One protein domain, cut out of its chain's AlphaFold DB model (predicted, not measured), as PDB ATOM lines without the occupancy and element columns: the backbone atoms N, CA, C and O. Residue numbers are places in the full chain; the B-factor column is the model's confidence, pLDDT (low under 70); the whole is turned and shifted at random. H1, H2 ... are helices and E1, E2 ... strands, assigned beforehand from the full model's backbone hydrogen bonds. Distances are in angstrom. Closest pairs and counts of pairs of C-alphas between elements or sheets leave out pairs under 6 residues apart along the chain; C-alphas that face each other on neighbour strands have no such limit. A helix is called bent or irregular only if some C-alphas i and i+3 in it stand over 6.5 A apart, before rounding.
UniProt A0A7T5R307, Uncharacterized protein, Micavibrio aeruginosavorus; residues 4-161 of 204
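What this domain is: This is residues 4 to 161 of the 204 residues of an uncharacterized protein of Micavibrio aeruginosavorus (UniProt A0A7T5R307). One sheet of seven strands curls and folds back on itself like a partly closed barrel: E4 and E3 face E5, E2, E1 and E7, with the long bent strand E6 as the hinge, and the edges E4 and E7 stay only just apart. H3 packs across E2, H2 runs over the later part of E6, H1 sits at the end of the fold where E3 and E6 end and E2 begins, and H4 lies across the first end of H3. The printed part has 158 residues, with named elements in the order E1 E2 E3 E4 H1 E5 E6 H2 H3 E7 H4, a mixed class of helices and strands. The sheet's order is E4 E3 E6 E5 E2 E1 E7, with parallel and antiparallel neighbours. The whole is compact, with a radius of gyration of the C-alphas of 15.0 A, and rounded, spanning 42 by 40 by 33 A.

How they stand to each other: Strand beside strand, the sheet holds E4, residues 36 to 41, E3, residues 25 to 31, E6, residues 76 to 87, E5, residues 66 to 73, E2, residues 13 to 17, E1, residues 4 to 8, and E7, residues 117 to 124. It is strongly twisted, and E6 bends by 54 degrees at residue 79. E6 pairs with E5 over residues 76 to 84 and with E3 over residues 85 to 87. The hairpin E5 and E6 is antiparallel, with N 69 and O 81 at 2.8 A. E3 and E6 are parallel, with N 30 and O 86 at 2.8 A. The hairpin E3 and E4 is antiparallel, with N 38 and O 29 at 2.9 A. E5 and E2 are parallel, with N 15 and O 68 at 2.7 A. The hairpin E1 and E2 is antiparallel, with N 6 and O 14 at 2.8 A. E1 and E7 are antiparallel, with N 5 and O 121 at 2.8 A. H3, residues 107 to 116, is on the sheet at a height of 7.7 A, across E2 at 71 degrees on the local plane; its closest C-alphas to E6 are Thr 107 and Ser 80, 5.5 A apart. H2, residues 91 to 100, is on the same face, along E6 at 4 degrees on the local plane, which is fitted to only just enough C-alphas, 6; Asn 94 and Leu 86 have the closest C-alphas, 5.8 A apart. H1, residues 55 to 63, is on that face too, its closest C-alpha to E2 being that of Leu 61, 6.8 A from Ala 13. H4, residues 150 to 160, only grazes the sheet and touches H3 about perpendicular, at 88 degrees, with the C-alphas of Arg 156 and Thr 107 closest at 5.7 A. In H3 and H4 each O i to N i+4 pair is within hydrogen-bond range, against 3 of 5 in H1 and 3 of 6 in H2.

Where its parts are: E1 begins at C-alpha 4, (-30.713, -22.945, 37.075). E6 is 30.9 A long from first to last C-alpha, E5 23.1 A, E7 18.4 A and E3 17.6 A. E6 ends at C-alpha 87, (-48.751, -17.877, 33.715). H4 is 15.4 A long and ends at C-alpha 160, (-40.875, -43.686, 51.088). H1 is irregular: C-alphas 56 and 59 are 7.0 A apart.

The domain as a whole: The C-alphas of Ala 129 and Ala 161, 46.2 A apart, are the two farthest apart. The printed part has no cut. Two links are long, E4 to H1 and E7 to H4; in the latter, residues 147 to 148 pair with residues 76 to 77 of E6, parallel. The mean pLDDT of the printed part is 86.5, and it is under 70 at residues 98 to 101, 131 to 135, 138 to 145 and 161.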
ATOM      1  N   ASP A   4     -30.569 -22.259  38.356       95.69
ATOM      2  CA  ASP A   4     -30.713 -22.945  37.075       95.69
ATOM      3  C   ASP A   4     -32.121 -23.523  36.921       95.69
ATOM      4  O   ASP A   4     -32.661 -24.119  37.857       95.69
ATOM      5  N   LEU A   5     -32.683 -23.396  35.718       96.62
ATOM      6  CA  LEU A   5     -33.844 -24.145  35.250       96.62
ATOM      7  C   LEU A   5     -33.373 -25.467  34.652       96.62
ATOM      8  O   LEU A   5     -32.575 -25.470  33.721       96.62
ATOM      9  N   LEU A   6     -33.894 -26.586  35.137       95.75
ATOM     10  CA  LEU A   6     -33.618 -27.923  34.622       95.75
ATOM     11  C   LEU A   6     -34.891 -28.546  34.051       95.75
ATOM     12  O   LEU A   6     -35.969 -28.381  34.629       95.75
ATOM     13  N   LEU A   7     -34.750 -29.311  32.965       95.00
ATOM     14  CA  LEU A   7     -35.830 -30.126  32.406       95.00
ATOM     15  C   LEU A   7     -35.464 -31.609  32.389       95.00
ATOM     16  O   LEU A   7     -34.317 -31.998  32.132       95.00
ATOM     17  N   THR A   8     -36.464 -32.453  32.619       94.06
ATOM     18  CA  THR A   8     -36.358 -33.898  32.407       94.06
ATOM     19  C   THR A   8     -36.741 -34.272  30.980       94.06
ATOM     20  O   THR A   8     -37.496 -33.567  30.312       94.06
ATOM     21  N   GLY A   9     -36.303 -35.448  30.522       88.12
ATOM     22  CA  GLY A   9     -36.732 -35.983  29.221       88.12
ATOM     23  C   GLY A   9     -38.232 -36.310  29.141       88.12
ATOM     24  O   GLY A   9     -38.723 -36.670  28.076       88.12
ATOM     25  N   GLN A  10     -38.955 -36.217  30.262       89.81
ATOM     26  CA  GLN A  10     -40.397 -36.447  30.362       89.81
ATOM     27  C   GLN A  10     -41.205 -35.140  30.385       89.81
ATOM     28  O   GLN A  10     -42.421 -35.196  30.549       89.81
ATOM     29  N   GLY A  11     -40.556 -33.980  30.222       90.12
ATOM     30  CA  GLY A  11     -41.229 -32.678  30.235       90.12
ATOM     31  C   GLY A  11     -41.582 -32.184  31.640       90.12
ATOM     32  O   GLY A  11     -42.553 -31.453  31.810       90.12
ATOM     33  N   GLU A  12     -40.828 -32.589  32.666       93.62
ATOM     34  CA  GLU A  12     -40.928 -31.975  33.995       93.62
ATOM     35  C   GLU A  12     -39.895 -30.855  34.131       93.62
ATOM     36  O   GLU A  12     -38.766 -31.000  33.663       93.62
ATOM     37  N   ALA A  13     -40.264 -29.777  34.823       95.75
ATOM     38  CA  ALA A  13     -39.388 -28.645  35.095       95.75
ATOM     39  C   ALA A  13     -39.016 -28.548  36.580       95.75
ATOM     40  O   ALA A  13     -39.784 -28.945  37.470       95.75
ATOM     41  N   GLY A  14     -37.860 -27.949  36.850       96.56
ATOM     42  CA  GLY A  14     -37.429 -27.635  38.203       96.56
ATOM     43  C   GLY A  14     -36.361 -26.556  38.272       96.56
ATOM     44  O   GLY A  14     -35.605 -26.363  37.329       96.56
ATOM     45  N   LEU A  15     -36.306 -25.864  39.405       96.81
ATOM     46  CA  LEU A  15     -35.333 -24.833  39.727       96.81
ATOM     47  C   LEU A  15     -34.368 -25.341  40.790       96.81
ATOM     48  O   LEU A  15     -34.785 -25.929  41.795       96.81
ATOM     49  N   VAL A  16     -33.081 -25.092  40.578       95.50
ATOM     50  CA  VAL A  16     -32.029 -25.460  41.523       95.50
ATOM     51  C   VAL A  16     -31.234 -24.225  41.902       95.50
ATOM     52  O   VAL A  16     -30.664 -23.570  41.034       95.50
ATOM     53  N   CYS A  17     -31.188 -23.940  43.201       94.56
ATOM     54  CA  CYS A  17     -30.463 -22.811  43.772       94.56
ATOM     55  C   CYS A  17     -29.181 -23.286  44.468       94.56
ATOM     56  O   CYS A  17     -29.211 -24.298  45.172       94.56
ATOM     57  N   ASP A  18     -28.091 -22.527  44.354       91.75
ATOM     58  CA  ASP A  18     -26.824 -22.809  45.059       91.75
ATOM     59  C   ASP A  18     -26.760 -22.252  46.496       91.75
ATOM     60  O   ASP A  18     -25.834 -22.537  47.255       91.75
ATOM     61  N   ALA A  19     -27.752 -21.450  46.876       89.50
ATOM     62  CA  ALA A  19     -27.850 -20.794  48.169       89.50
ATOM     63  C   ALA A  19     -29.310 -20.739  48.631       89.50
ATOM     64  O   ALA A  19     -30.244 -20.767  47.827       89.50
ATOM     65  N   ALA A  20     -29.511 -20.668  49.946       86.94
ATOM     66  CA  ALA A  20     -30.840 -20.509  50.521       86.94
ATOM     67  C   ALA A  20     -31.288 -19.042  50.432       86.94
ATOM     68  O   ALA A  20     -30.538 -18.146  50.810       86.94
ATOM     69  N   ALA A  21     -32.532 -18.810  50.009       83.12
ATOM     70  CA  ALA A  21     -33.118 -17.471  49.908       83.12
ATOM     71  C   ALA A  21     -33.532 -16.865  51.267       83.12
ATOM     72  O   ALA A  21     -33.892 -15.700  51.339       83.12
ATOM     73  N   GLY A  22     -33.513 -17.644  52.353       86.69
ATOM     74  CA  GLY A  22     -33.903 -17.195  53.698       86.69
ATOM     75  C   GLY A  22     -35.400 -17.323  54.014       86.69
ATOM     76  O   GLY A  22     -35.749 -17.481  55.180       86.69
ATOM     77  N   SER A  23     -36.268 -17.362  53.001       91.56
ATOM     78  CA  SER A  23     -37.671 -17.784  53.117       91.56
ATOM     79  C   SER A  23     -37.990 -18.827  52.045       91.56
ATOM     80  O   SER A  23     -37.363 -18.825  50.981       91.56
ATOM     81  N   PRO A  24     -38.929 -19.753  52.294       92.00
ATOM     82  CA  PRO A  24     -39.245 -20.766  51.311       92.00
ATOM     83  C   PRO A  24     -40.028 -20.216  50.115       92.00
ATOM     84  O   PRO A  24     -40.920 -19.385  50.275       92.00
ATOM     85  N   VAL A  25     -39.761 -20.754  48.921       93.94
ATOM     86  CA  VAL A  25     -40.531 -20.422  47.710       93.94
ATOM     87  C   VAL A  25     -41.969 -20.932  47.859       93.94
ATOM     88  O   VAL A  25     -42.201 -22.100  48.196       93.94
ATOM     89  N   ALA A  26     -42.934 -20.051  47.625       93.44
ATOM     90  CA  ALA A  26     -44.369 -20.306  47.652       93.44
ATOM     91  C   ALA A  26     -44.952 -20.528  46.247       93.44
ATOM     92  O   ALA A  26     -45.946 -21.239  46.106       93.44
ATOM     93  N   GLY A  27     -44.332 -19.974  45.208       94.56
ATOM     94  CA  GLY A  27     -44.806 -20.103  43.835       94.56
ATOM     95  C   GLY A  27     -43.804 -19.573  42.823       94.56
ATOM     96  O   GLY A  27     -42.814 -18.939  43.180       94.56
ATOM     97  N   VAL A  28     -44.076 -19.864  41.557       96.19
ATOM     98  CA  VAL A  28     -43.329 -19.339  40.415       96.19
ATOM     99  C   VAL A  28     -44.310 -18.660  39.470       96.19
ATOM    100  O   VAL A  28     -45.315 -19.257  39.086       96.19
ATOM    101  N   MET A  29     -44.021 -17.424  39.091       95.94
ATOM    102  CA  MET A  29     -44.717 -16.731  38.013       95.94
ATOM    103  C   MET A  29     -43.875 -16.849  36.749       95.94
ATOM    104  O   MET A  29     -42.653 -16.725  36.808       95.94
ATOM    105  N   PHE A  30     -44.517 -17.112  35.618       96.94
ATOM    106  CA  PHE A  30     -43.860 -17.234  34.326       96.94
ATOM    107  C   PHE A  30     -44.614 -16.420  33.281       96.94
ATOM    108  O   PHE A  30     -45.808 -16.621  33.066       96.94
ATOM    109  N   ASP A  31     -43.916 -15.505  32.629       96.31
ATOM    110  CA  ASP A  31     -44.406 -14.826  31.441       96.31
ATOM    111  C   ASP A  31     -43.870 -15.551  30.206       96.31
ATOM    112  O   ASP A  31     -42.674 -15.525  29.914       96.31
ATOM    113  N   SER A  32     -44.770 -16.223  29.490       95.25
ATOM    114  CA  SER A  32     -44.402 -17.012  28.314       95.25
ATOM    115  C   SER A  32     -44.106 -16.173  27.069       95.25
ATOM    116  O   SER A  32     -43.492 -16.700  26.146       95.25
ATOM    117  N   ASP A  33     -44.473 -14.887  27.050       94.94
ATOM    118  CA  ASP A  33     -44.152 -13.991  25.933       94.94
ATOM    119  C   ASP A  33     -42.737 -13.413  26.064       94.94
ATOM    120  O   ASP A  33     -42.052 -13.197  25.065       94.94
ATOM    121  N   THR A  34     -42.293 -13.145  27.295       95.62
ATOM    122  CA  THR A  34     -40.979 -12.536  27.572       95.62
ATOM    123  C   THR A  34     -39.931 -13.529  28.071       95.62
ATOM    124  O   THR A  34     -38.752 -13.183  28.161       95.62
ATOM    125  N   GLY A  35     -40.344 -14.749  28.422       96.69
ATOM    126  CA  GLY A  35     -39.484 -15.748  29.047       96.69
ATOM    127  C   GLY A  35     -39.089 -15.392  30.485       96.69
ATOM    128  O   GLY A  35     -38.156 -15.988  31.022       96.69
ATOM    129  N   GLN A  36     -39.745 -14.411  31.113       97.44
ATOM    130  CA  GLN A  36     -39.404 -13.959  32.462       97.44
ATOM    131  C   GLN A  36     -39.997 -14.879  33.528       97.44
ATOM    132  O   GLN A  36     -41.161 -15.277  33.458       97.44
ATOM    133  N   ILE A  37     -39.188 -15.187  34.541       98.06
ATOM    134  CA  ILE A  37     -39.606 -15.930  35.728       98.06
ATOM    135  C   ILE A  37     -39.461 -15.033  36.957       98.06
ATOM    136  O   ILE A  37     -38.423 -14.399  37.139       98.06
ATOM    137  N   THR A  38     -40.460 -15.073  37.836       97.81
ATOM    138  CA  THR A  38     -40.413 -14.459  39.170       97.81
ATOM    139  C   THR A  38     -40.656 -15.527  40.235       97.81
ATOM    140  O   THR A  38     -41.562 -16.358  40.108       97.81
ATOM    141  N   LEU A  39     -39.842 -15.526  41.293       97.06
ATOM    142  CA  LEU A  39     -40.039 -16.368  42.472       97.06
ATOM    143  C   LEU A  39     -40.844 -15.624  43.529       97.06
ATOM    144  O   LEU A  39     -40.429 -14.568  43.994       97.06
ATOM    145  N   GLU A  40     -41.945 -16.227  43.960       95.81
ATOM    146  CA  GLU A  40     -42.752 -15.747  45.079       95.81
ATOM    147  C   GLU A  40     -42.336 -16.481  46.354       95.81
ATOM    148  O   GLU A  40     -42.280 -17.717  46.374       95.81
ATOM    149  N   TYR A  41     -42.080 -15.746  47.434       94.69
ATOM    150  CA  TYR A  41     -41.704 -16.301  48.736       94.69
ATOM    151  C   TYR A  41     -42.840 -16.169  49.748       94.69
ATOM    152  O   TYR A  41     -43.791 -15.418  49.554       94.69
ATOM    153  N   VAL A  42     -42.756 -16.918  50.849       92.56
ATOM    154  CA  VAL A  42     -43.749 -16.811  51.930       92.56
ATOM    155  C   VAL A  42     -43.613 -15.483  52.685       92.56
ATOM    156  O   VAL A  42     -44.622 -14.843  52.962       92.56
ATOM    157  N   ASP A  43     -42.378 -15.082  53.005       93.06
ATOM    158  CA  ASP A  43     -42.088 -13.958  53.913       93.06
ATOM    159  C   ASP A  43     -41.070 -12.954  53.342       93.06
ATOM    160  O   ASP A  43     -40.530 -12.134  54.084       93.06
ATOM    161  N   LEU A  44     -40.757 -13.043  52.048       93.81
ATOM    162  CA  LEU A  44     -39.815 -12.148  51.369       93.81
ATOM    163  C   LEU A  44     -40.450 -11.540  50.127       93.81
ATOM    164  O   LEU A  44     -41.404 -12.090  49.575       93.81
ATOM    165  N   ASP A  45     -39.875 -10.422  49.694       95.62
ATOM    166  CA  ASP A  45     -40.234  -9.805  48.428       95.62
ATOM    167  C   ASP A  45     -39.955 -10.766  47.260       95.62
ATOM    168  O   ASP A  45     -39.004 -11.556  47.331       95.62
ATOM    169  N   PRO A  46     -40.761 -10.708  46.186       95.88
ATOM    170  CA  PRO A  46     -40.527 -11.517  45.002       95.88
ATOM    171  C   PRO A  46     -39.152 -11.254  44.387       95.88
ATOM    172  O   PRO A  46     -38.638 -10.134  44.430       95.88
ATOM    173  N   LEU A  47     -38.570 -12.288  43.781       96.06
ATOM    174  CA  LEU A  47     -37.306 -12.183  43.055       96.06
ATOM    175  C   LEU A  47     -37.531 -12.394  41.561       96.06
ATOM    176  O   LEU A  47     -37.835 -13.509  41.133       96.06
ATOM    177  N   ASP A  48     -37.306 -11.344  40.779       97.12
ATOM    178  CA  ASP A  48     -37.253 -11.428  39.322       97.12
ATOM    179  C   ASP A  48     -35.926 -12.045  38.882       97.12
ATOM    180  O   ASP A  48     -34.840 -11.587  39.251       97.12
ATOM    181  N   LEU A  49     -36.007 -13.108  38.088       96.69
ATOM    182  CA  LEU A  49     -34.831 -13.812  37.603       96.69
ATOM    183  C   LEU A  49     -34.238 -13.067  36.402       96.69
ATOM    184  O   LEU A  49     -34.953 -12.634  35.499       96.69
ATOM    185  N   ASN A  50     -32.919 -12.868  36.411       94.94
ATOM    186  CA  ASN A  50     -32.263 -11.888  35.543       94.94
ATOM    187  C   ASN A  50     -31.806 -12.431  34.181       94.94
ATOM    188  O   ASN A  50     -31.218 -11.682  33.400       94.94
ATOM    189  N   ILE A  51     -32.079 -13.702  33.880       94.94
ATOM    190  CA  ILE A  51     -31.807 -14.318  32.580       94.94
ATOM    191  C   ILE A  51     -33.118 -14.915  32.045       94.94
ATOM    192  O   ILE A  51     -33.721 -15.752  32.722       94.94
ATOM    193  N   PRO A  52     -33.575 -14.508  30.843       96.44
ATOM    194  CA  PRO A  52     -34.802 -15.028  30.257       96.44
ATOM    195  C   PRO A  52     -34.657 -16.499  29.866       96.44
ATOM    196  O   PRO A  52     -33.584 -16.970  29.480       96.44
ATOM    197  N   VAL A  53     -35.771 -17.216  29.942       97.00
ATOM    198  CA  VAL A  53     -35.878 -18.611  29.523       97.00
ATOM    199  C   VAL A  53     -35.739 -18.719  28.004       97.00
ATOM    200  O   VAL A  53     -36.334 -17.939  27.267       97.00
ATOM    201  N   ASP A  54     -34.962 -19.698  27.544       95.62
ATOM    202  CA  ASP A  54     -34.821 -20.014  26.123       95.62
ATOM    203  C   ASP A  54     -36.116 -20.612  25.548       95.62
ATOM    204  O   ASP A  54     -36.796 -21.405  26.209       95.62
ATOM    205  N   ASP A  55     -36.424 -20.291  24.290       95.19
ATOM    206  CA  ASP A  55     -37.636 -20.730  23.585       95.19
ATOM    207  C   ASP A  55     -37.871 -22.247  23.673       95.19
ATOM    208  O   ASP A  55     -39.013 -22.700  23.790       95.19
ATOM    209  N   SER A  56     -36.799 -23.047  23.680       94.69
ATOM    210  CA  SER A  56     -36.890 -24.510  23.770       94.69
ATOM    211  C   SER A  56     -37.453 -25.030  25.103       94.69
ATOM    212  O   SER A  56     -37.875 -26.184  25.181       94.69
ATOM    213  N   TYR A  57     -37.507 -24.191  26.141       95.75
ATOM    214  CA  TYR A  57     -38.021 -24.526  27.472       95.75
ATOM    215  C   TYR A  57     -39.449 -24.007  27.696       95.75
ATOM    216  O   TYR A  57     -40.157 -24.523  28.570       95.75
ATOM    217  N   ILE A  58     -39.889 -23.018  26.907       95.38
ATOM    218  CA  ILE A  58     -41.158 -22.300  27.108       95.38
ATOM    219  C   ILE A  58     -42.350 -23.253  27.061       95.38
ATOM    220  O   ILE A  58     -43.181 -23.219  27.967       95.38
ATOM    221  N   GLU A  59     -42.423 -24.144  26.068       94.19
ATOM    222  CA  GLU A  59     -43.546 -25.086  25.927       94.19
ATOM    223  C   GLU A  59     -43.702 -25.970  27.176       94.19
ATOM    224  O   GLU A  59     -44.808 -26.167  27.684       94.19
ATOM    225  N   THR A  60     -42.584 -26.441  27.735       95.00
ATOM    226  CA  THR A  60     -42.600 -27.278  28.942       95.00
ATOM    227  C   THR A  60     -43.146 -26.504  30.145       95.00
ATOM    228  O   THR A  60     -44.007 -27.006  30.870       95.00
ATOM    229  N   LEU A  61     -42.711 -25.257  30.342       95.06
ATOM    230  CA  LEU A  61     -43.221 -24.391  31.413       95.06
ATOM    231  C   LEU A  61     -44.685 -23.970  31.191       95.06
ATOM    232  O   LEU A  61     -45.466 -23.856  32.143       95.06
ATOM    233  N   TYR A  62     -45.083 -23.788  29.932       93.50
ATOM    234  CA  TYR A  62     -46.444 -23.428  29.544       93.50
ATOM    235  C   TYR A  62     -47.458 -24.543  29.839       93.50
ATOM    236  O   TYR A  62     -48.619 -24.260  30.141       93.50
ATOM    237  N   TYR A  63     -47.042 -25.810  29.855       91.31
ATOM    238  CA  TYR A  63     -47.915 -26.923  30.254       91.31
ATOM    239  C   TYR A  63     -47.706 -27.404  31.695       91.31
ATOM    240  O   TYR A  63     -48.561 -28.108  32.242       91.31
ATOM    241  N   ALA A  64     -46.615 -27.004  32.349       91.38
ATOM    242  CA  ALA A  64     -46.362 -27.352  33.739       91.38
ATOM    243  C   ALA A  64     -47.434 -26.759  34.671       91.38
ATOM    244  O   ALA A  64     -47.734 -25.573  34.637       91.38
ATOM    245  N   THR A  65     -47.997 -27.575  35.560       90.31
ATOM    246  CA  THR A  65     -48.908 -27.107  36.629       90.31
ATOM    247  C   THR A  65     -48.176 -26.854  37.944       90.31
ATOM    248  O   THR A  65     -48.678 -26.178  38.841       90.31
ATOM    249  N   SER A  66     -46.975 -27.413  38.066       93.06
ATOM    250  CA  SER A  66     -46.092 -27.258  39.211       93.06
ATOM    251  C   SER A  66     -44.648 -27.441  38.776       93.06
ATOM    252  O   SER A  66     -44.376 -28.073  37.755       93.06
ATOM    253  N   ILE A  67     -43.735 -26.920  39.581       95.44
ATOM    254  CA  ILE A  67     -42.299 -26.972  39.348       95.44
ATOM    255  C   ILE A  67     -41.605 -27.452  40.621       95.44
ATOM    256  O   ILE A  67     -42.029 -27.144  41.741       95.44
ATOM    257  N   GLN A  68     -40.576 -28.277  40.456       96.44
ATOM    258  CA  GLN A  68     -39.708 -28.655  41.565       96.44
ATOM    259  C   GLN A  68     -38.792 -27.480  41.911       96.44
ATOM    260  O   GLN A  68     -38.288 -26.820  41.020       96.44
ATOM    261  N   VAL A  69     -38.549 -27.209  43.184       96.25
ATOM    262  CA  VAL A  69     -37.591 -26.192  43.627       96.25
ATOM    263  C   VAL A  69     -36.741 -26.808  44.716       96.25
ATOM    264  O   VAL A  69     -37.276 -27.339  45.693       96.25
ATOM    265  N   GLY A  70     -35.425 -26.750  44.560       94.88
ATOM    266  CA  GLY A  70     -34.511 -27.238  45.579       94.88
ATOM    267  C   GLY A  70     -33.268 -26.388  45.719       94.88
ATOM    268  O   GLY A  70     -32.834 -25.712  44.793       94.88
ATOM    269  N   THR A  71     -32.689 -26.451  46.909       93.31
ATOM    270  CA  THR A  71     -31.439 -25.770  47.234       93.31
ATOM    271  C   THR A  71     -30.352 -26.811  47.435       93.31
ATOM    272  O   THR A  71     -30.524 -27.735  48.238       93.31
ATOM    273  N   ILE A  72     -29.235 -26.651  46.735       90.62
ATOM    274  CA  ILE A  72     -28.064 -27.516  46.822       90.62
ATOM    275  C   ILE A  72     -26.883 -26.665  47.272       90.62
ATOM    276  O   ILE A  72     -26.466 -25.761  46.564       90.62
ATOM    277  N   VAL A  73     -26.339 -26.967  48.447       86.81
ATOM    278  CA  VAL A  73     -25.179 -26.260  49.011       86.81
ATOM    279  C   VAL A  73     -24.113 -27.296  49.318       86.81
ATOM    280  O   VAL A  73     -24.404 -28.280  50.001       86.81
ATOM    281  N   ASP A  74     -22.901 -27.098  48.800       83.62
ATOM    282  CA  ASP A  74     -21.764 -28.017  48.971       83.62
ATOM    283  C   ASP A  74     -22.078 -29.471  48.557       83.62
ATOM    284  O   ASP A  74     -21.668 -30.436  49.202       83.62
ATOM    285  N   GLY A  75     -22.861 -29.641  47.483       81.69
ATOM    286  CA  GLY A  75     -23.287 -30.955  46.982       81.69
ATOM    287  C   GLY A  75     -24.370 -31.648  47.824       81.69
ATOM    288  O   GLY A  75     -24.722 -32.802  47.556       81.69
ATOM    289  N   GLU A  76     -24.921 -30.958  48.829       85.50
ATOM    290  CA  GLU A  76     -26.010 -31.454  49.663       85.50
ATOM    291  C   GLU A  76     -27.332 -30.757  49.344       85.50
ATOM    292  O   GLU A  76     -27.432 -29.532  49.389       85.50
ATOM    293  N   ILE A  77     -28.386 -31.541  49.108       89.81
ATOM    294  CA  ILE A  77     -29.754 -31.026  49.027       89.81
ATOM    295  C   ILE A  77     -30.155 -30.572  50.437       89.81
ATOM    296  O   ILE A  77     -30.217 -31.384  51.369       89.81
ATOM    297  N   ARG A  78     -30.400 -29.269  50.596       89.44
ATOM    298  CA  ARG A  78     -30.770 -28.605  51.858       89.44
ATOM    299  C   ARG A  78     -32.273 -28.443  52.010       89.44
ATOM    300  O   ARG A  78     -32.800 -28.638  53.108       89.44
ATOM    301  N   GLU A  79     -32.943 -28.130  50.909       90.44
ATOM    302  CA  GLU A  79     -34.389 -27.974  50.820       90.44
ATOM    303  C   GLU A  79     -34.885 -28.519  49.477       90.44
ATOM    304  O   GLU A  79     -34.168 -28.480  48.479       90.44
ATOM    305  N   SER A  80     -36.113 -29.036  49.468       93.62
ATOM    306  CA  SER A  80     -36.803 -29.474  48.259       93.62
ATOM    307  C   SER A  80     -38.315 -29.376  48.436       93.62
ATOM    308  O   SER A  80     -38.873 -29.911  49.404       93.62
ATOM    309  N   ARG A  81     -38.981 -28.732  47.486       94.19
ATOM    310  CA  ARG A  81     -40.431 -28.548  47.462       94.19
ATOM    311  C   ARG A  81     -40.959 -28.549  46.041       94.19
ATOM    312  O   ARG A  81     -40.238 -28.275  45.092       94.19
ATOM    313  N   GLN A  82     -42.240 -28.838  45.910       95.38
ATOM    314  CA  GLN A  82     -42.983 -28.620  44.686       95.38
ATOM    315  C   GLN A  82     -43.910 -27.439  44.916       95.38
ATOM    316  O   GLN A  82     -44.653 -27.426  45.901       95.38
ATOM    317  N   VAL A  83     -43.855 -26.465  44.018       94.94
ATOM    318  CA  VAL A  83     -44.638 -25.226  44.088       94.94
ATOM    319  C   VAL A  83     -45.446 -25.055  42.801       94.94
ATOM    320  O   VAL A  83     -45.070 -25.621  41.770       94.94
ATOM    321  N   PRO A  84     -46.578 -24.335  42.832       94.50
ATOM    322  CA  PRO A  84     -47.284 -23.980  41.609       94.50
ATOM    323  C   PRO A  84     -46.431 -23.100  40.699       94.50
ATOM    324  O   PRO A  84     -45.654 -22.275  41.177       94.50
ATOM    325  N   ILE A  85     -46.658 -23.248  39.398       93.69
ATOM    326  CA  ILE A  85     -46.235 -22.282  38.387       93.69
ATOM    327  C   ILE A  85     -47.484 -21.661  37.758       93.69
ATOM    328  O   ILE A  85     -48.407 -22.382  37.365       93.69
ATOM    329  N   LEU A  86     -47.544 -20.335  37.689       93.56
ATOM    330  CA  LEU A  86     -48.666 -19.570  37.142       93.56
ATOM    331  C   LEU A  86     -48.196 -18.746  35.946       93.56
ATOM    332  O   LEU A  86     -47.093 -18.209  35.960       93.56
ATOM    333  N   LEU A  87     -49.034 -18.653  34.917       93.88
ATOM    334  CA  LEU A  87     -48.751 -17.877  33.715       93.88
ATOM    335  C   LEU A  87     -49.220 -16.439  33.895       93.88
ATOM    336  O   LEU A  87     -50.413 -16.197  34.069       93.88
ATOM    337  N   THR A  88     -48.319 -15.468  33.835       91.88
ATOM    338  CA  THR A  88     -48.685 -14.053  34.000       91.88
ATOM    339  C   THR A  88     -49.551 -13.560  32.840       91.88
ATOM    340  O   THR A  88     -50.479 -12.777  33.039       91.88
ATOM    341  N   ASN A  89     -49.294 -14.069  31.636       92.19
ATOM    342  CA  ASN A  89     -49.956 -13.663  30.403       92.19
ATOM    343  C   ASN A  89     -51.182 -14.524  30.022       92.19
ATOM    344  O   ASN A  89     -51.887 -14.178  29.076       92.19
ATOM    345  N   ASP A  90     -51.504 -15.589  30.776       89.12
ATOM    346  CA  ASP A  90     -52.675 -16.452  30.523       89.12
ATOM    347  C   ASP A  90     -53.514 -16.722  31.796       89.12
ATOM    348  O   ASP A  90     -53.354 -17.737  32.492       89.12
ATOM    349  N   PRO A  91     -54.470 -15.828  32.117       80.62
ATOM    350  CA  PRO A  91     -55.352 -15.984  33.274       80.62
ATOM    351  C   PRO A  91     -56.272 -17.212  33.199       80.62
ATOM    352  O   PRO A  91     -56.706 -17.730  34.235       80.62
ATOM    353  N   GLN A  92     -56.603 -17.683  31.993       82.75
ATOM    354  CA  GLN A  92     -57.519 -18.804  31.819       82.75
ATOM    355  C   GLN A  92     -56.825 -20.120  32.176       82.75
ATOM    356  O   GLN A  92     -57.369 -20.889  32.971       82.75
ATOM    357  N   ALA A  93     -55.589 -20.321  31.711       81.50
ATOM    358  CA  ALA A  93     -54.756 -21.455  32.110       81.50
ATOM    359  C   ALA A  93     -54.541 -21.521  33.635       81.50
ATOM    360  O   ALA A  93     -54.536 -22.600  34.235       81.50
ATOM    361  N   ASN A  94     -54.435 -20.367  34.303       82.25
ATOM    362  CA  ASN A  94     -54.270 -20.307  35.759       82.25
ATOM    363  C   ASN A  94     -55.478 -20.815  36.545       82.25
ATOM    364  O   ASN A  94     -55.310 -21.341  37.644       82.25
ATOM    365  N   SER A  95     -56.685 -20.692  35.996       76.75
ATOM    366  CA  SER A  95     -57.906 -21.159  36.663       76.75
ATOM    367  C   SER A  95     -57.892 -22.679  36.870       76.75
ATOM    368  O   SER A  95     -58.333 -23.179  37.910       76.75
ATOM    369  N   ASP A  96     -57.324 -23.412  35.912       72.19
ATOM    370  CA  ASP A  96     -57.144 -24.862  35.994       72.19
ATOM    371  C   ASP A  96     -55.953 -25.237  36.889       72.19
ATOM    372  O   ASP A  96     -56.046 -26.172  37.692       72.19
ATOM    373  N   ARG A  97     -54.863 -24.457  36.834       76.88
ATOM    374  CA  ARG A  97     -53.657 -24.645  37.666       76.88
ATOM    375  C   ARG A  97     -53.913 -24.396  39.156       76.88
ATOM    376  O   ARG A  97     -53.445 -25.162  39.998       76.88
ATOM    377  N   ALA A  98     -54.710 -23.381  39.496       69.06
ATOM    378  CA  ALA A  98     -55.005 -22.975  40.873       69.06
ATOM    379  C   ALA A  98     -55.629 -24.101  41.718       69.06
ATOM    380  O   ALA A  98     -55.446 -24.150  42.936       69.06
ATOM    381  N   ARG A  99     -56.318 -25.061  41.084       62.81
ATOM    382  CA  ARG A  99     -56.915 -26.221  41.769       62.81
ATOM    383  C   ARG A  99     -55.878 -27.156  42.396       62.81
ATOM    384  O   ARG A  99     -56.202 -27.866  43.346       62.81
ATOM    385  N   PHE A 100     -54.643 -27.137  41.898       62.41
ATOM    386  CA  PHE A 100     -53.547 -28.011  42.329       62.41
ATOM    387  C   PHE A 100     -52.411 -27.243  43.030       62.41
ATOM    388  O   PHE A 100     -51.391 -27.829  43.390       62.41
ATOM    389  N   ALA A 101     -52.596 -25.943  43.270       66.38
ATOM    390  CA  ALA A 101     -51.534 -24.979  43.545       66.38
ATOM    391  C   ALA A 101     -51.069 -24.892  45.011       66.38
ATOM    392  O   ALA A 101     -50.850 -23.800  45.528       66.38
ATOM    393  N   LYS A 102     -50.928 -26.019  45.719       81.12
ATOM    394  CA  LYS A 102     -50.405 -25.988  47.095       81.12
ATOM    395  C   LYS A 102     -48.932 -26.383  47.142       81.12
ATOM    396  O   LYS A 102     -48.619 -27.516  46.765       81.12
ATOM    397  N   PRO A 103     -48.054 -25.509  47.670       88.25
ATOM    398  CA  PRO A 103     -46.693 -25.885  47.998       88.25
ATOM    399  C   PRO A 103     -46.674 -27.109  48.903       88.25
ATOM    400  O   PRO A 103     -47.398 -27.178  49.899       88.25
ATOM    401  N   ARG A 104     -45.835 -28.080  48.562       89.88
ATOM    402  CA  ARG A 104     -45.619 -29.272  49.380       89.88
ATOM    403  C   ARG A 104     -44.152 -29.634  49.394       89.88
ATOM    404  O   ARG A 104     -43.457 -29.464  48.395       89.88
ATOM    405  N   ALA A 105     -43.691 -30.172  50.513       88.38
ATOM    406  CA  ALA A 105     -42.371 -30.769  50.543       88.38
ATOM    407  C   ALA A 105     -42.327 -31.964  49.576       88.38
ATOM    408  O   ALA A 105     -43.321 -32.680  49.421       88.38
ATOM    409  N   SER A 106     -41.209 -32.130  48.875       88.38
ATOM    410  CA  SER A 106     -41.134 -33.035  47.724       88.38
ATOM    411  C   SER A 106     -39.830 -33.822  47.668       88.38
ATOM    412  O   SER A 106     -39.328 -34.097  46.588       88.38
ATOM    413  N   THR A 107     -39.278 -34.230  48.810       89.69
ATOM    414  CA  THR A 107     -37.928 -34.819  48.899       89.69
ATOM    415  C   THR A 107     -37.697 -35.962  47.913       89.69
ATOM    416  O   THR A 107     -36.740 -35.939  47.136       89.69
ATOM    417  N   LEU A 108     -38.588 -36.958  47.898       88.81
ATOM    418  CA  LEU A 108     -38.457 -38.107  47.002       88.81
ATOM    419  C   LEU A 108     -38.721 -37.748  45.532       88.81
ATOM    420  O   LEU A 108     -38.079 -38.299  44.637       88.81
ATOM    421  N   ALA A 109     -39.671 -36.847  45.272       90.94
ATOM    422  CA  ALA A 109     -39.989 -36.407  43.914       90.94
ATOM    423  C   ALA A 109     -38.846 -35.571  43.325       90.94
ATOM    424  O   ALA A 109     -38.437 -35.818  42.197       90.94
ATOM    425  N   PHE A 110     -38.266 -34.673  44.120       93.19
ATOM    426  CA  PHE A 110     -37.091 -33.885  43.779       93.19
ATOM    427  C   PHE A 110     -35.882 -34.779  43.488       93.19
ATOM    428  O   PHE A 110     -35.190 -34.575  42.498       93.19
ATOM    429  N   GLU A 111     -35.659 -35.836  44.278       90.50
ATOM    430  CA  GLU A 111     -34.596 -36.806  43.985       90.50
ATOM    431  C   GLU A 111     -34.756 -37.453  42.601       90.50
ATOM    432  O   GLU A 111     -33.790 -37.603  41.853       90.50
ATOM    433  N   ARG A 112     -35.980 -37.889  42.281       91.00
ATOM    434  CA  ARG A 112     -36.293 -38.535  40.999       91.00
ATOM    435  C   ARG A 112     -36.140 -37.549  39.851       91.00
ATOM    436  O   ARG A 112     -35.524 -37.903  38.854       91.00
ATOM    437  N   PHE A 113     -36.632 -36.329  40.046       93.19
ATOM    438  CA  PHE A 113     -36.476 -35.218  39.122       93.19
ATOM    439  C   PHE A 113     -34.997 -34.976  38.801       93.19
ATOM    440  O   PHE A 113     -34.611 -35.074  37.640       93.19
ATOM    441  N   MET A 114     -34.143 -34.794  39.816       91.81
ATOM    442  CA  MET A 114     -32.706 -34.556  39.617       91.81
ATOM    443  C   MET A 114     -32.030 -35.683  38.827       91.81
ATOM    444  O   MET A 114     -31.183 -35.423  37.977       91.81
ATOM    445  N   LYS A 115     -32.418 -36.943  39.059       90.25
ATOM    446  CA  LYS A 115     -31.887 -38.098  38.310       90.25
ATOM    447  C   LYS A 115     -32.379 -38.180  36.864       90.25
ATOM    448  O   LYS A 115     -31.737 -38.849  36.063       90.25
ATOM    449  N   ALA A 116     -33.516 -37.562  36.557       90.44
ATOM    450  CA  ALA A 116     -34.141 -37.574  35.238       90.44
ATOM    451  C   ALA A 116     -33.840 -36.313  34.407       90.44
ATOM    452  O   ALA A 116     -34.232 -36.259  33.241       90.44
ATOM    453  N   CYS A 117     -33.173 -35.310  34.992       90.50
ATOM    454  CA  CYS A 117     -32.781 -34.082  34.307       90.50
ATOM    455  C   CYS A 117     -31.797 -34.377  33.169       90.50
ATOM    456  O   CYS A 117     -30.826 -35.111  33.349       90.50
ATOM    457  N   VAL A 118     -32.052 -33.785  32.003       89.62
ATOM    458  CA  VAL A 118     -31.257 -33.985  30.779       89.62
ATOM    459  C   VAL A 118     -30.736 -32.679  30.194       89.62
ATOM    460  O   VAL A 118     -29.714 -32.691  29.515       89.62
ATOM    461  N   THR A 119     -31.400 -31.559  30.474       89.69
ATOM    462  CA  THR A 119     -30.981 -30.225  30.039       89.69
ATOM    463  C   THR A 119     -31.106 -29.229  31.186       89.69
ATOM    464  O   THR A 119     -31.837 -29.455  32.154       89.69
ATOM    465  N   GLY A 120     -30.374 -28.121  31.083       91.94
ATOM    466  CA  GLY A 120     -30.390 -27.061  32.078       91.94
ATOM    467  C   GLY A 120     -29.940 -25.725  31.505       91.94
ATOM    468  O   GLY A 120     -29.107 -25.702  30.602       91.94
ATOM    469  N   GLN A 121     -30.499 -24.639  32.026       92.44
ATOM    470  CA  GLN A 121     -30.191 -23.270  31.632       92.44
ATOM    471  C   GLN A 121     -30.025 -22.393  32.884       92.44
ATOM    472  O   GLN A 121     -30.851 -22.487  33.795       92.44
ATOM    473  N   PRO A 122     -29.006 -21.518  32.946       93.88
ATOM    474  CA  PRO A 122     -28.952 -20.471  33.959       93.88
ATOM    475  C   PRO A 122     -30.119 -19.493  33.785       93.88
ATOM    476  O   PRO A 122     -30.324 -18.974  32.693       93.88
ATOM    477  N   ILE A 123     -30.859 -19.222  34.861       95.06
ATOM    478  CA  ILE A 123     -31.968 -18.247  34.856       95.06
ATOM    479  C   ILE A 123     -31.741 -17.086  35.833       95.06
ATOM    480  O   ILE A 123     -32.354 -16.033  35.698       95.06
ATOM    481  N   HIS A 124     -30.833 -17.246  36.800       95.31
ATOM    482  CA  HIS A 124     -30.398 -16.150  37.662       95.31
ATOM    483  C   HIS A 124     -28.931 -16.279  38.052       95.31
ATOM    484  O   HIS A 124     -28.479 -17.375  38.406       95.31
ATOM    485  N   ARG A 125     -28.202 -15.162  38.028       92.69
ATOM    486  CA  ARG A 125     -26.842 -15.035  38.567       92.69
ATOM    487  C   ARG A 125     -26.718 -13.763  39.389       92.69
ATOM    488  O   ARG A 125     -27.106 -12.705  38.907       92.69
ATOM    489  N   ASP A 126     -26.163 -13.856  40.596       86.81
ATOM    490  CA  ASP A 126     -25.973 -12.672  41.454       86.81
ATOM    491  C   ASP A 126     -25.007 -11.664  40.824       86.81
ATOM    492  O   ASP A 126     -25.238 -10.458  40.889       86.81
ATOM    493  N   ASP A 127     -23.932 -12.167  40.215       83.94
ATOM    494  CA  ASP A 127     -22.923 -11.359  39.541       83.94
ATOM    495  C   ASP A 127     -22.754 -11.826  38.093       83.94
ATOM    496  O   ASP A 127     -22.089 -12.818  37.800       83.94
ATOM    497  N   LEU A 128     -23.370 -11.093  37.167       75.81
ATOM    498  CA  LEU A 128     -23.270 -11.365  35.732       75.81
ATOM    499  C   LEU A 128     -21.869 -11.079  35.164       75.81
ATOM    500  O   LEU A 128     -21.572 -11.524  34.056       75.81
ATOM    501  N   ALA A 129     -21.025 -10.325  35.878       74.62
ATOM    502  CA  ALA A 129     -19.665 -10.007  35.448       74.62
ATOM    503  C   ALA A 129     -18.641 -11.069  35.883       74.62
ATOM    504  O   ALA A 129     -17.520 -11.082  35.367       74.62
ATOM    505  N   ASP A 130     -19.006 -11.959  36.808       74.88
ATOM    506  CA  ASP A 130     -18.132 -13.026  37.279       74.88
ATOM    507  C   ASP A 130     -18.243 -14.270  36.386       74.88
ATOM    508  O   ASP A 130     -19.111 -15.132  36.564       74.88
ATOM    509  N   GLU A 131     -17.299 -14.399  35.450       63.22
ATOM    510  CA  GLU A 131     -17.178 -15.564  34.566       63.22
ATOM    511  C   GLU A 131     -16.998 -16.885  35.337       63.22
ATOM    512  O   GLU A 131     -17.346 -17.943  34.811       63.22
ATOM    513  N   SER A 132     -16.525 -16.863  36.589       61.25
ATOM    514  CA  SER A 132     -16.388 -18.077  37.406       61.25
ATOM    515  C   SER A 132     -17.726 -18.586  37.963       61.25
ATOM    516  O   SER A 132     -17.877 -19.787  38.194       61.25
ATOM    517  N   SER A 133     -18.723 -17.702  38.085       59.88
ATOM    518  CA  SER A 133     -20.097 -18.013  38.511       59.88
ATOM    519  C   SER A 133     -21.048 -18.301  37.337       59.88
ATOM    520  O   SER A 133     -22.194 -18.717  37.524       59.88
ATOM    521  N   SER A 134     -20.560 -18.130  36.104       58.34
ATOM    522  CA  SER A 134     -21.334 -18.343  34.873       58.34
ATOM    523  C   SER A 134     -21.646 -19.821  34.592       58.34
ATOM    524  O   SER A 134     -22.548 -20.136  33.814       58.34
ATOM    525  N   GLY A 135     -20.939 -20.741  35.258       62.78
ATOM    526  CA  GLY A 135     -21.196 -22.180  35.203       62.78
ATOM    527  C   GLY A 135     -22.554 -22.578  35.793       62.78
ATOM    528  O   GLY A 135     -23.167 -21.829  36.550       62.78
ATOM    529  N   SER A 136     -23.042 -23.776  35.456       72.00
ATOM    530  CA  SER A 136     -24.256 -24.341  36.071       72.00
ATOM    531  C   SER A 136     -24.098 -24.454  37.594       72.00
ATOM    532  O   SER A 136     -23.022 -24.816  38.068       72.00
ATOM    533  N   VAL A 137     -25.182 -24.244  38.347       73.12
ATOM    534  CA  VAL A 137     -25.290 -24.488  39.800       73.12
ATOM    535  C   VAL A 137     -24.821 -25.897  40.167       73.12
ATOM    536  O   VAL A 137     -24.228 -26.122  41.220       73.12
ATOM    537  N   MET A 138     -25.031 -26.861  39.271       69.25
ATOM    538  CA  MET A 138     -24.578 -28.233  39.466       69.25
ATOM    539  C   MET A 138     -23.064 -28.406  39.277       69.25
ATOM    540  O   MET A 138     -22.548 -29.460  39.628       69.25
ATOM    541  N   GLY A 139     -22.333 -27.430  38.730       59.75
ATOM    542  CA  GLY A 139     -20.864 -27.411  38.681       59.75
ATOM    543  C   GLY A 139     -20.206 -28.641  38.037       59.75
ATOM    544  O   GLY A 139     -19.089 -28.999  38.401       59.75
ATOM    545  N   GLY A 140     -20.903 -29.350  37.139       56.62
ATOM    546  CA  GLY A 140     -20.444 -30.628  36.572       56.62
ATOM    547  C   GLY A 140     -20.611 -31.849  37.494       56.62
ATOM    548  O   GLY A 140     -20.172 -32.947  37.146       56.62
ATOM    549  N   MET A 141     -21.257 -31.702  38.653       55.31
ATOM    550  CA  MET A 141     -21.618 -32.816  39.527       55.31
ATOM    551  C   MET A 141     -22.670 -33.696  38.854       55.31
ATOM    552  O   MET A 141     -23.722 -33.232  38.414       55.31
ATOM    553  N   SER A 142     -22.410 -35.005  38.831       61.69
ATOM    554  CA  SER A 142     -23.434 -35.969  38.443       61.69
ATOM    555  C   SER A 142     -24.583 -35.919  39.460       61.69
ATOM    556  O   SER A 142     -24.321 -36.048  40.661       61.69
ATOM    557  N   PRO A 143     -25.852 -35.841  39.018       63.88
ATOM    558  CA  PRO A 143     -27.009 -35.945  39.908       63.88
ATOM    559  C   PRO A 143     -27.006 -37.212  40.780       63.88
ATOM    560  O   PRO A 143     -27.635 -37.247  41.834       63.88
ATOM    561  N   ALA A 144     -26.263 -38.252  40.378       60.78
ATOM    562  CA  ALA A 144     -26.081 -39.481  41.146       60.78
ATOM    563  C   ALA A 144     -25.258 -39.309  42.440       60.78
ATOM    564  O   ALA A 144     -25.291 -40.196  43.292       60.78
ATOM    565  N   ILE A 145     -24.517 -38.205  42.594       60.41
ATOM    566  CA  ILE A 145     -23.610 -37.956  43.729       60.41
ATOM    567  C   ILE A 145     -24.283 -37.103  44.820       60.41
ATOM    568  O   ILE A 145     -23.793 -37.058  45.950       60.41
ATOM    569  N   LEU A 146     -25.425 -36.475  44.522       73.62
ATOM    570  CA  LEU A 146     -26.132 -35.604  45.459       73.62
ATOM    571  C   LEU A 146     -26.549 -36.357  46.726       73.62
ATOM    572  O   LEU A 146     -27.216 -37.395  46.677       73.62
ATOM    573  N   LYS A 147     -26.175 -35.803  47.882       78.81
ATOM    574  CA  LYS A 147     -26.560 -36.323  49.197       78.81
ATOM    575  C   LYS A 147     -27.650 -35.447  49.795       78.81
ATOM    576  O   LYS A 147     -27.674 -34.240  49.598       78.81
ATOM    577  N   PHE A 148     -28.559 -36.047  50.554       77.31
ATOM    578  CA  PHE A 148     -29.512 -35.277  51.346       77.31
ATOM    579  C   PHE A 148     -28.868 -34.836  52.651       77.31
ATOM    580  O   PHE A 148     -28.222 -35.645  53.321       77.31
ATOM    581  N   ALA A 149     -29.139 -33.598  53.062       75.94
ATOM    582  CA  ALA A 149     -28.876 -33.189  54.430       75.94
ATOM    583  C   ALA A 149     -29.629 -34.110  55.427       75.94
ATOM    584  O   ALA A 149     -30.710 -34.626  55.103       75.94
ATOM    585  N   PRO A 150     -29.112 -34.329  56.653       75.50
ATOM    586  CA  PRO A 150     -29.649 -35.335  57.576       75.50
ATOM    587  C   PRO A 150     -31.144 -35.195  57.912       75.50
ATOM    588  O   PRO A 150     -31.828 -36.190  58.165       75.50
ATOM    589  N   HIS A 151     -31.687 -33.973  57.926       76.25
ATOM    590  CA  HIS A 151     -33.120 -33.742  58.142       76.25
ATOM    591  C   HIS A 151     -33.971 -34.216  56.960       76.25
ATOM    592  O   HIS A 151     -34.972 -34.897  57.187       76.25
ATOM    593  N   LEU A 152     -33.538 -33.967  55.722       77.31
ATOM    594  CA  LEU A 152     -34.224 -34.460  54.526       77.31
ATOM    595  C   LEU A 152     -34.081 -35.973  54.354       77.31
ATOM    596  O   LEU A 152     -35.016 -36.625  53.902       77.31
ATOM    597  N   ALA A 153     -32.968 -36.577  54.778       75.94
ATOM    598  CA  ALA A 153     -32.816 -38.034  54.746       75.94
ATOM    599  C   ALA A 153     -33.874 -38.750  55.615       75.94
ATOM    600  O   ALA A 153     -34.442 -39.775  55.216       75.94
ATOM    601  N   ARG A 154     -34.196 -38.178  56.786       76.69
ATOM    602  CA  ARG A 154     -35.294 -38.663  57.641       76.69
ATOM    603  C   ARG A 154     -36.646 -38.477  56.964       76.69
ATOM    604  O   ARG A 154     -37.447 -39.408  56.950       76.69
ATOM    605  N   GLN A 155     -36.873 -37.314  56.357       76.44
ATOM    606  CA  GLN A 155     -38.105 -37.029  55.631       76.44
ATOM    607  C   GLN A 155     -38.317 -37.980  54.449       76.44
ATOM    608  O   GLN A 155     -39.378 -38.580  54.338       76.44
ATOM    609  N   ARG A 156     -37.286 -38.215  53.637       78.38
ATOM    610  CA  ARG A 156     -37.287 -39.193  52.545       78.38
ATOM    611  C   ARG A 156     -37.671 -40.591  53.023       78.38
ATOM    612  O   ARG A 156     -38.441 -41.273  52.360       78.38
ATOM    613  N   THR A 157     -37.156 -41.016  54.178       76.19
ATOM    614  CA  THR A 157     -37.496 -42.325  54.764       76.19
ATOM    615  C   THR A 157     -38.974 -42.396  55.160       76.19
ATOM    616  O   THR A 157     -39.609 -43.428  54.964       76.19
ATOM    617  N   MET A 158     -39.540 -41.298  55.668       77.62
ATOM    618  CA  MET A 158     -40.967 -41.214  55.996       77.62
ATOM    619  C   MET A 158     -41.854 -41.135  54.745       77.62
ATOM    620  O   MET A 158     -42.894 -41.781  54.710       77.62
ATOM    621  N   GLU A 159     -41.438 -40.399  53.709       77.75
ATOM    622  CA  GLU A 159     -42.143 -40.298  52.420       77.75
ATOM    623  C   GLU A 159     -42.113 -41.618  51.631       77.75
ATOM    624  O   GLU A 159     -43.062 -41.945  50.923       77.75
ATOM    625  N   ALA A 160     -41.025 -42.388  51.742       71.31
ATOM    626  CA  ALA A 160     -40.875 -43.686  51.088       71.31
ATOM    627  C   ALA A 160     -41.568 -44.830  51.846       71.31
ATOM    628  O   ALA A 160     -41.727 -45.921  51.291       71.31
ATOM    629  N   ALA A 161     -41.958 -44.613  53.105       67.06
ATOM    630  CA  ALA A 161     -42.667 -45.620  53.874       67.06
ATOM    631  C   ALA A 161     -44.036 -45.877  53.220       67.06
ATOM    632  O   ALA A 161     -44.788 -44.928  52.985       67.06
TER     633      ALA A 161